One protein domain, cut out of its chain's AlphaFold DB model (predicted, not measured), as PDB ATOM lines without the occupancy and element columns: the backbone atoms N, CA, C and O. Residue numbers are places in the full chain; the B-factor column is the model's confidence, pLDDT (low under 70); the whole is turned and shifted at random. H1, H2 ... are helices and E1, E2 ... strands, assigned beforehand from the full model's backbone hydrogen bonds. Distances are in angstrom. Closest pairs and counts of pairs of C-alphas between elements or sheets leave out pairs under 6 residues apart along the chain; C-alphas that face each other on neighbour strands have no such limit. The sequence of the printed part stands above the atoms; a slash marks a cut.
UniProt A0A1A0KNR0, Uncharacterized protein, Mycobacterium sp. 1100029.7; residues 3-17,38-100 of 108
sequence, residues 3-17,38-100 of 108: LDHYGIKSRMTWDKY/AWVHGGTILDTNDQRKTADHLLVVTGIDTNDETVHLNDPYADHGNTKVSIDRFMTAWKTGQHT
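AT A GLANCE: This is residues 3 to 17 and 38 to 100 of the 108 residues of an uncharacterized protein of Mycobacterium sp. 1100029.7 (UniProt A0A1A0KNR0). A strongly twisted sheet of four strands curls round H2, and the short helix H1 sits beside the strands and touches H2. A separate arm holding E1 lies away from this body at one end of the longest axis, and its residues 4 to 10 stand free. The printed part has 78 residues, with five named strands and two named helices in the order E1 E2 H1 E3 E4 E5 H2, and under half of the residues are in named elements. The sheet's order is E2 E3 E4 E5, all antiparallel, and the class is mixed. The whole is compact, with a radius of gyration of the C-alphas of 13.0 A and spans of 36 by 26 by 26 A.

HOW THE PARTS SIT: E1, residues 10 to 13, pairs with no named strand and is apart from the other named elements. E2, residues 38 to 40, is the edge strand beside E3, residues 57 to 65, with N 38 and O 59 2.9 A apart. E3 bends by 66 degrees at residue 62; its residues 57 to 59 pair with E2 and 60 to 65 with E4, residues 70 to 74, where N 62 and O 72 are 2.8 A apart. E5, residues 83 to 86, completes the meander E3 E4 E5, each strand the antiparallel neighbour of the one before; both its pairs are hairpins, and N 71 and O 85 are 2.8 A apart. H2, residues 87 to 95, is on the sheet; its closest C-alphas to E2 are Trp 94 and Val 40, 4.4 A. H1, residues 42 to 45, is over none of the strands and touches H2, closest at the C-alphas of Thr 44 and Ala 93, 5.5 A. Every O i to N i+4 pair is within hydrogen-bond range in H2; H1 is too short for one.

IN THESE COORDINATES: E1 begins at C-alpha 10 (142.563, 152.596, 170.476). E3 measures 21.9 A, E4 13.3 A and H2 11.9 A, ending at C-alpha 95 (153.070, 170.695, 168.004).

THE WHOLE: The C-alphas of Gly 7 and Asn 49 are the farthest apart, 38.5 A. Residues 18 to 37 are not printed, with 14.9 A between C-alphas 17 and 38. The link from H1 to E3 is long, with 11 residues. No printed residue is under 70 in pLDDT.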
ATOM      1  N   LEU A   3     144.265 149.883 163.657       94.62
ATOM      2  CA  LEU A   3     144.418 149.087 164.881       94.62
ATOM      3  C   LEU A   3     143.154 148.289 165.241       94.62
ATOM      4  O   LEU A   3     143.250 147.121 165.604       94.62
ATOM      5  N   ASP A   4     141.972 148.880 165.054       93.25
ATOM      6  CA  ASP A   4     140.693 148.214 165.338       93.25
ATOM      7  C   ASP A   4     140.434 147.032 164.387       93.25
ATOM      8  O   ASP A   4     139.875 146.024 164.811       93.25
ATOM      9  N   HIS A   5     140.928 147.091 163.141       95.06
ATOM     10  CA  HIS A   5     140.897 145.944 162.221       95.06
ATOM     11  C   HIS A   5     141.653 144.726 162.779       95.06
ATOM     12  O   HIS A   5     141.223 143.594 162.574       95.06
ATOM     13  N   TYR A   6     142.730 144.955 163.536       95.75
ATOM     14  CA  TYR A   6     143.503 143.914 164.222       95.75
ATOM     15  C   TYR A   6     143.021 143.640 165.658       95.75
ATOM     16  O   TYR A   6     143.720 142.991 166.431       95.75
ATOM     17  N   GLY A   7     141.842 144.140 166.045       95.38
ATOM     18  CA  GLY A   7     141.270 143.926 167.379       95.38
ATOM     19  C   GLY A   7     141.911 144.760 168.493       95.38
ATOM     20  O   GLY A   7     141.582 144.571 169.663       95.38
ATOM     21  N   ILE A   8     142.793 145.706 168.158       94.81
ATOM     22  CA  ILE A   8     143.442 146.583 169.133       94.81
ATOM     23  C   ILE A   8     142.556 147.810 169.344       94.81
ATOM     24  O   ILE A   8     142.438 148.676 168.475       94.81
ATOM     25  N   LYS A   9     141.938 147.902 170.524       95.69
ATOM     26  CA  LYS A   9     141.152 149.078 170.906       95.69
ATOM     27  C   LYS A   9     142.071 150.269 171.134       95.69
ATOM     28  O   LYS A   9     142.994 150.212 171.941       95.69
ATOM     29  N   SER A  10     141.798 151.354 170.420       96.06
ATOM     30  CA  SER A  10     142.563 152.596 170.476       96.06
ATOM     31  C   SER A  10     141.674 153.790 170.168       96.06
ATOM     32  O   SER A  10     140.667 153.647 169.474       96.06
ATOM     33  N   ARG A  11     142.098 154.976 170.594       94.94
ATOM     34  CA  ARG A  11     141.492 156.243 170.182       94.94
ATOM     35  C   ARG A  11     142.564 157.204 169.690       94.94
ATOM     36  O   ARG A  11     143.670 157.220 170.223       94.94
ATOM     37  N   MET A  12     142.213 157.998 168.688       96.50
ATOM     38  CA  MET A  12     142.979 159.178 168.311       96.50
ATOM     39  C   MET A  12     142.494 160.361 169.152       96.50
ATOM     40  O   MET A  12     141.284 160.561 169.268       96.50
ATOM     41  N   THR A  13     143.417 161.118 169.734       96.75
ATOM     42  CA  THR A  13     143.146 162.388 170.422       96.75
ATOM     43  C   THR A  13     144.191 163.422 170.017       96.75
ATOM     44  O   THR A  13     145.223 163.064 169.453       96.75
ATOM     45  N   TRP A  14     143.880 164.696 170.208       97.75
ATOM     46  CA  TRP A  14     144.667 165.842 169.749       97.75
ATOM     47  C   TRP A  14     144.307 167.070 170.591       97.75
ATOM     48  O   TRP A  14     143.482 166.977 171.501       97.75
ATOM     49  N   ASP A  15     144.879 168.229 170.275       96.12
ATOM     50  CA  ASP A  15     144.750 169.481 171.039       96.12
ATOM     51  C   ASP A  15     143.320 170.015 171.264       96.12
ATOM     52  O   ASP A  15     143.124 170.906 172.090       96.12
ATOM     53  N   LYS A  16     142.295 169.428 170.631       97.19
ATOM     54  CA  LYS A  16     140.886 169.634 171.007       97.19
ATOM     55  C   LYS A  16     140.568 169.137 172.426       97.19
ATOM     56  O   LYS A  16     139.621 169.630 173.035       97.19
ATOM     57  N   TYR A  17     141.343 168.184 172.939       96.75
ATOM     58  CA  TYR A  17     141.267 167.640 174.296       96.75
ATOM     59  C   TYR A  17     142.611 167.884 175.004       96.75
ATOM     60  O   TYR A  17     143.377 166.944 175.210       96.75
ATOM     61  N   ALA A  38     152.680 158.867 168.252       98.56
ATOM     62  CA  ALA A  38     152.596 160.317 168.065       98.56
ATOM     63  C   ALA A  38     152.751 160.704 166.590       98.56
ATOM     64  O   ALA A  38     153.562 160.118 165.874       98.56
ATOM     65  N   TRP A  39     151.980 161.704 166.155       98.31
ATOM     66  CA  TRP A  39     152.097 162.332 164.837       98.31
ATOM     67  C   TRP A  39     152.972 163.582 164.941       98.31
ATOM     68  O   TRP A  39     152.595 164.562 165.584       98.31
ATOM     69  N   VAL A  40     154.158 163.539 164.338       98.00
ATOM     70  CA  VAL A  40     155.224 164.529 164.544       98.00
ATOM     71  C   VAL A  40     155.842 164.962 163.217       98.00
ATOM     72  O   VAL A  40     155.678 164.304 162.191       98.00
ATOM     73  N   HIS A  41     156.579 166.071 163.231       97.06
ATOM     74  CA  HIS A  41     157.477 166.419 162.132       97.06
ATOM     75  C   HIS A  41     158.777 165.613 162.237       97.06
ATOM     76  O   HIS A  41     159.587 165.849 163.141       97.06
ATOM     77  N   GLY A  42     158.987 164.670 161.316       95.06
ATOM     78  CA  GLY A  42     160.132 163.755 161.345       95.06
ATOM     79  C   GLY A  42     161.469 164.484 161.232       95.06
ATOM     80  O   GLY A  42     162.418 164.153 161.941       95.06
ATOM     81  N   GLY A  43     161.522 165.552 160.431       94.00
ATOM     82  CA  GLY A  43     162.736 166.343 160.259       94.00
ATOM     83  C   GLY A  43     163.238 166.988 161.553       94.00
ATOM     84  O   GLY A  43     164.445 167.036 161.776       94.00
ATOM     85  N   THR A  44     162.325 167.413 162.437       95.88
ATOM     86  CA  THR A  44     162.668 167.964 163.760       95.88
ATOM     87  C   THR A  44     163.121 166.878 164.733       95.88
ATOM     88  O   THR A  44     164.042 167.120 165.508       95.88
ATOM     89  N   ILE A  45     162.516 165.685 164.699       96.00
ATOM     90  CA  ILE A  45     162.933 164.553 165.545       96.00
ATOM     91  C   ILE A  45     164.357 164.112 165.197       96.00
ATOM     92  O   ILE A  45     165.202 163.992 166.086       96.00
ATOM     93  N   LEU A  46     164.626 163.940 163.903       92.69
ATOM     94  CA  LEU A  46     165.909 163.472 163.381       92.69
ATOM     95  C   LEU A  46     166.976 164.576 163.279       92.69
ATOM     96  O   LEU A  46     168.103 164.281 162.894       92.69
ATOM     97  N   ASP A  47     166.639 165.827 163.619       91.62
ATOM     98  CA  ASP A  47     167.538 166.990 163.540       91.62
ATOM     99  C   ASP A  47     168.145 167.202 162.144       91.62
ATOM    100  O   ASP A  47     169.348 167.390 161.957       91.62
ATOM    101  N   THR A  48     167.286 167.118 161.132       89.00
ATOM    102  CA  THR A  48     167.670 167.257 159.722       89.00
ATOM    103  C   THR A  48     167.325 168.646 159.187       89.00
ATOM    104  O   THR A  48     166.570 169.407 159.789       89.00
ATOM    105  N   ASN A  49     167.838 168.974 158.001       85.69
ATOM    106  CA  ASN A  49     167.550 170.226 157.295       85.69
ATOM    107  C   ASN A  49     166.222 170.207 156.506       85.69
ATOM    108  O   ASN A  49     166.078 170.945 155.526       85.69
ATOM    109  N   ASP A  50     165.269 169.362 156.904       84.50
ATOM    110  CA  ASP A  50     163.954 169.285 156.276       84.50
ATOM    111  C   ASP A  50     163.211 170.624 156.397       84.50
ATOM    112  O   ASP A  50     163.089 171.205 157.476       84.50
ATOM    113  N   GLN A  51     162.717 171.125 155.266       83.62
ATOM    114  CA  GLN A  51     162.024 172.411 155.175       83.62
ATOM    115  C   GLN A  51     160.507 172.290 155.346       83.62
ATOM    116  O   GLN A  51     159.802 173.309 155.351       83.62
ATOM    117  N   ARG A  52     159.980 171.064 155.448       85.88
ATOM    118  CA  ARG A  52     158.565 170.840 155.733       85.88
ATOM    119  C   ARG A  52     158.218 171.453 157.093       85.88
ATOM    120  O   ARG A  52     159.029 171.552 158.006       85.88
ATOM    121  N   LYS A  53     156.993 171.970 157.187       84.94
ATOM    122  CA  LYS A  53     156.484 172.665 158.387       84.94
ATOM    123  C   LYS A  53     155.371 171.896 159.089       84.94
ATOM    124  O   LYS A  53     154.898 172.317 160.139       84.94
ATOM    125  N   THR A  54     154.911 170.819 158.469       92.75
ATOM    126  CA  THR A  54     153.784 170.005 158.917       92.75
ATOM    127  C   THR A  54     154.297 168.680 159.436       92.75
ATOM    128  O   THR A  54     155.260 168.151 158.885       92.75
ATOM    129  N   ALA A  55     153.609 168.113 160.422       95.50
ATOM    130  CA  ALA A  55     153.845 166.728 160.794       95.50
ATOM    131  C   ALA A  55     153.617 165.791 159.596       95.50
ATOM    132  O   ALA A  55     152.742 166.023 158.756       95.50
ATOM    133  N   ASP A  56     154.447 164.762 159.519       95.44
ATOM    134  CA  ASP A  56     154.551 163.838 158.391       95.44
ATOM    135  C   ASP A  56     154.974 162.424 158.818       95.44
ATOM    136  O   ASP A  56     155.080 161.534 157.974       95.44
ATOM    137  N   HIS A  57     155.226 162.221 160.115       96.38
ATOM    138  CA  HIS A  57     155.847 161.019 160.649       96.38
ATOM    139  C   HIS A  57     155.063 160.446 161.830       96.38
ATOM    140  O   HIS A  57     154.565 161.188 162.681       96.38
ATOM    141  N   LEU A  58     154.972 159.115 161.891       97.44
ATOM    142  CA  LEU A  58     154.423 158.374 163.029       97.44
ATOM    143  C   LEU A  58     155.542 157.589 163.700       97.44
ATOM    144  O   LEU A  58     156.235 156.805 163.056       97.44
ATOM    145  N   LEU A  59     155.648 157.743 165.013       97.94
ATOM    146  CA  LEU A  59     156.586 157.001 165.846       97.94
ATOM    147  C   LEU A  59     155.915 156.564 167.147       97.94
ATOM    148  O   LEU A  59     154.836 157.052 167.493       97.94
ATOM    149  N   VAL A  60     156.535 155.635 167.870       98.19
ATOM    150  CA  VAL A  60     156.015 155.149 169.153       98.19
ATOM    151  C   VAL A  60     156.758 155.841 170.285       98.19
ATOM    152  O   VAL A  60     157.982 155.770 170.349       98.19
ATOM    153  N   VAL A  61     156.025 156.462 171.208       98.38
ATOM    154  CA  VAL A  61     156.599 156.939 172.471       98.38
ATOM    155  C   VAL A  61     156.670 155.749 173.423       98.38
ATOM    156  O   VAL A  61     155.659 155.094 173.681       98.38
ATOM    157  N   THR A  62     157.863 155.439 173.921       97.44
ATOM    158  CA  THR A  62     158.106 154.285 174.801       97.44
ATOM    159  C   THR A  62     158.406 154.684 176.241       97.44
ATOM    160  O   THR A  62     158.361 153.828 177.120       97.44
ATOM    161  N   GLY A  63     158.705 155.958 176.491       97.44
ATOM    162  CA  GLY A  63     159.020 156.484 177.816       97.44
ATOM    163  C   GLY A  63     159.162 158.003 177.805       97.44
ATOM    164  O   GLY A  63     159.534 158.586 176.788       97.44
ATOM    165  N   ILE A  64     158.887 158.624 178.946       97.44
ATOM    166  CA  ILE A  64     159.202 160.024 179.237       97.44
ATOM    167  C   ILE A  64     159.994 160.009 180.542       97.44
ATOM    168  O   ILE A  64     159.547 159.414 181.521       97.44
ATOM    169  N   ASP A  65     161.175 160.617 180.529       95.44
ATOM    170  CA  ASP A  65     162.006 160.834 181.708       95.44
ATOM    171  C   ASP A  65     162.111 162.338 181.955       95.44
ATOM    172  O   ASP A  65     162.865 163.049 181.293       95.44
ATOM    173  N   THR A  66     161.308 162.834 182.893       93.19
ATOM    174  CA  THR A  66     161.294 164.248 183.282       93.19
ATOM    175  C   THR A  66     162.478 164.643 184.164       93.19
ATOM    176  O   THR A  66     162.729 165.836 184.311       93.19
ATOM    177  N   ASN A  67     163.242 163.687 184.710       94.50
ATOM    178  CA  ASN A  67     164.477 163.991 185.440       94.50
ATOM    179  C   ASN A  67     165.654 164.220 184.480       94.50
ATOM    180  O   ASN A  67     166.503 165.060 184.756       94.50
ATOM    181  N   ASP A  68     165.692 163.476 183.368       96.56
ATOM    182  CA  ASP A  68     166.714 163.571 182.307       96.56
ATOM    183  C   ASP A  68     166.242 164.404 181.093       96.56
ATOM    184  O   ASP A  68     166.863 164.388 180.032       96.56
ATOM    185  N   GLU A  69     165.095 165.083 181.217       97.50
ATOM    186  CA  GLU A  69     164.437 165.891 180.174       97.50
ATOM    187  C   GLU A  69     164.355 165.200 178.797       97.50
ATOM    188  O   GLU A  69     164.481 165.829 177.741       97.50
ATOM    189  N   THR A  70     164.118 163.887 178.802       98.25
ATOM    190  CA  THR A  70     164.260 163.021 177.630       98.25
ATOM    191  C   THR A  70     162.968 162.272 177.311       98.25
ATOM    192  O   THR A  70     162.290 161.733 178.182       98.25
ATOM    193  N   VAL A  71     162.648 162.173 176.021       98.31
ATOM    194  CA  VAL A  71     161.606 161.287 175.494       98.31
ATOM    195  C   VAL A  71     162.268 160.113 174.784       98.31
ATOM    196  O   VAL A  71     163.139 160.291 173.930       98.31
ATOM    197  N   HIS A  72     161.838 158.905 175.138       97.94
ATOM    198  CA  HIS A  72     162.266 157.658 174.517       97.94
ATOM    199  C   HIS A  72     161.291 157.267 173.415       97.94
ATOM    200  O   HIS A  72     160.078 157.195 173.638       97.94
ATOM    201  N   LEU A  73     161.831 156.990 172.236       98.25
ATOM    202  CA  LEU A  73     161.080 156.739 171.021       98.25
ATOM    203  C   LEU A  73     161.531 155.424 170.386       98.25
ATOM    204  O   LEU A  73     162.721 155.112 170.321       98.25
ATOM    205  N   ASN A  74     160.570 154.692 169.838       97.69
ATOM    206  CA  ASN A  74     160.834 153.731 168.782       97.69
ATOM    207  C   ASN A  74     160.431 154.398 167.460       97.69
ATOM    208  O   ASN A  74     159.244 154.511 167.134       97.69
ATOM    209  N   ASP A  75     161.443 154.932 166.779       96.44
ATOM    210  CA  ASP A  75     161.320 155.663 165.525       96.44
ATOM    211  C   ASP A  75     161.662 154.724 164.352       96.44
ATOM    212  O   ASP A  75     162.790 154.234 164.282       96.44
ATOM    213  N   PRO A  76     160.731 154.469 163.412       94.00
ATOM    214  CA  PRO A  76     160.985 153.574 162.284       94.00
ATOM    215  C   PRO A  76     162.010 154.113 161.270       94.00
ATOM    216  O   PRO A  76     162.417 153.365 160.383       94.00
ATOM    217  N   TYR A  77     162.422 155.380 161.369       92.00
ATOM    218  CA  TYR A  77     163.520 155.947 160.582       92.00
ATOM    219  C   TYR A  77     164.879 155.881 161.286       92.00
ATOM    220  O   TYR A  77     165.891 156.185 160.657       92.00
ATOM    221  N   ALA A  78     164.931 155.488 162.561       88.75
ATOM    222  CA  ALA A  78     166.188 155.316 163.274       88.75
ATOM    223  C   ALA A  78     166.768 153.908 163.076       88.75
ATOM    224  O   ALA A  78     166.050 152.910 163.055       88.75
ATOM    225  N   ASP A  79     168.099 153.809 163.053       87.38
ATOM    226  CA  ASP A  79     168.818 152.528 162.944       87.38
ATOM    227  C   ASP A  79     168.748 151.667 164.229       87.38
ATOM    228  O   ASP A  79     169.343 150.591 164.307       87.38
ATOM    229  N   HIS A  80     168.066 152.142 165.276       87.25
ATOM    230  CA  HIS A  80     167.964 151.496 166.585       87.25
ATOM    231  C   HIS A  80     166.604 151.767 167.246       87.25
ATOM    232  O   HIS A  80     166.037 152.844 167.115       87.25
ATOM    233  N   GLY A  81     166.098 150.809 168.028       85.44
ATOM    234  CA  GLY A  81     164.742 150.859 168.605       85.44
ATOM    235  C   GLY A  81     164.568 151.666 169.901       85.44
ATOM    236  O   GLY A  81     163.586 151.445 170.605       85.44
ATOM    237  N   ASN A  82     165.521 152.529 170.265       91.81
ATOM    238  CA  ASN A  82     165.477 153.344 171.491       91.81
ATOM    239  C   ASN A  82     166.124 154.714 171.251       91.81
ATOM    240  O   ASN A  82     167.136 155.061 171.863       91.81
ATOM    241  N   THR A  83     165.571 155.455 170.298       96.06
ATOM    242  CA  THR A  83     165.963 156.837 170.031       96.06
ATOM    243  C   THR A  83     165.607 157.703 171.232       96.06
ATOM    244  O   THR A  83     164.534 157.562 171.815       96.06
ATOM    245  N   LYS A  84     166.507 158.610 171.605       97.12
ATOM    246  CA  LYS A  84     166.295 159.574 172.686       97.12
ATOM    247  C   LYS A  84     166.360 160.984 172.125       97.12
ATOM    248  O   LYS A  84     167.303 161.312 171.408       97.12
ATOM    249  N   VAL A  85     165.382 161.809 172.466       97.69
ATOM    250  CA  VAL A  85     165.356 163.235 172.120       97.69
ATOM    251  C   VAL A  85     165.020 164.055 173.354       97.69
ATOM    252  O   VAL A  85     164.375 163.544 174.265       97.69
ATOM    253  N   SER A  86     165.409 165.330 173.379       98.38
ATOM    254  CA  SER A  86     164.948 166.219 174.444       98.38
ATOM    255  C   SER A  86     163.431 166.401 174.388       98.38
ATOM    256  O   SER A  86     162.822 166.353 173.308       98.38
ATOM    257  N   ILE A  87     162.822 166.665 175.543       98.44
ATOM    258  CA  ILE A  87     161.408 167.043 175.640       98.44
ATOM    259  C   ILE A  87     161.106 168.223 174.708       98.44
ATOM    260  O   ILE A  87     160.146 168.157 173.945       98.44
ATOM    261  N   ASP A  88     161.955 169.250 174.675       98.00
ATOM    262  CA  ASP A  88     161.768 170.413 173.798       98.00
ATOM    263  C   ASP A  88     161.739 170.047 172.310       98.00
ATOM    264  O   ASP A  88     160.894 170.548 171.555       98.00
ATOM    265  N   ARG A  89     162.631 169.146 171.870       98.00
ATOM    266  CA  ARG A  89     162.656 168.663 170.483       98.00
ATOM    267  C   ARG A  89     161.378 167.898 170.160       98.00
ATOM    268  O   ARG A  89     160.762 168.154 169.123       98.00
ATOM    269  N   PHE A  90     160.956 167.004 171.053       98.31
ATOM    270  CA  PHE A  90     159.715 166.252 170.891       98.31
ATOM    271  C   PHE A  90     158.493 167.177 170.836       98.31
ATOM    272  O   PHE A  90     157.720 167.104 169.885       98.31
ATOM    273  N   MET A  91     158.349 168.099 171.791       97.94
ATOM    274  CA  MET A  91     157.224 169.039 171.857       97.94
ATOM    275  C   MET A  91     157.168 169.949 170.626       97.94
ATOM    276  O   MET A  91     156.091 170.170 170.069       97.94
ATOM    277  N   THR A  92     158.318 170.428 170.146       97.31
ATOM    278  CA  THR A  92     158.399 171.228 168.914       97.31
ATOM    279  C   THR A  92     157.907 170.434 167.704       97.31
ATOM    280  O   THR A  92     157.093 170.939 166.929       97.31
ATOM    281  N   ALA A  93     158.348 169.181 167.559       97.94
ATOM    282  CA  ALA A  93     157.930 168.313 166.465       97.94
ATOM    283  C   ALA A  93     156.438 167.944 166.552       97.94
ATOM    284  O   ALA A  93     155.728 167.992 165.548       97.94
ATOM    285  N   TRP A  94     155.951 167.610 167.747       98.44
ATOM    286  CA  TRP A  94     154.585 167.151 168.009       98.44
ATOM    287  C   TRP A  94     153.540 168.264 167.872       98.44
ATOM    288  O   TRP A  94     152.441 168.039 167.360       98.44
ATOM    289  N   LYS A  95     153.910 169.506 168.210       97.50
ATOM    290  CA  LYS A  95     153.070 170.695 168.004       97.50
ATOM    291  C   LYS A  95     152.648 170.878 166.544       97.50
ATOM    292  O   LYS A  95     151.523 171.300 166.283       97.50
ATOM    293  N   THR A  96     153.508 170.533 165.581       97.31
ATOM    294  CA  THR A  96     153.171 170.614 164.143       97.31
ATOM    295  C   THR A  96     152.046 169.655 163.735       97.31
ATOM    296  O   THR A  96     151.393 169.863 162.713       97.31
ATOM    297  N   GLY A  97     151.810 168.622 164.546       97.00
ATOM    298  CA  GLY A  97     150.752 167.634 164.403       97.00
ATOM    299  C   GLY A  97     149.563 167.865 165.332       97.00
ATOM    300  O   GLY A  97     148.836 166.910 165.590       97.00
ATOM    301  N   GLN A  98     149.368 169.081 165.867       97.94
ATOM    302  CA  GLN A  98     148.280 169.403 166.812       97.94
ATOM    303  C   GLN A  98     148.307 168.538 168.079       97.94
ATOM    304  O   GLN A  98     147.268 168.205 168.646       97.94
ATOM    305  N   HIS A  99     149.501 168.112 168.499       98.38
ATOM    306  CA  HIS A  99     149.677 167.159 169.594       98.38
ATOM    307  C   HIS A  99     148.879 165.855 169.392       98.38
ATOM    308  O   HIS A  99     148.438 165.214 170.342       98.38
ATOM    309  N   THR A 100     148.675 165.441 168.138       98.56
ATOM    310  CA  THR A 100     147.893 164.241 167.833       98.56
ATOM    311  C   THR A 100     148.626 162.987 168.299       98.56
ATOM    312  O   THR A 100     149.809 162.790 168.000       98.56
TER     313      THR A 100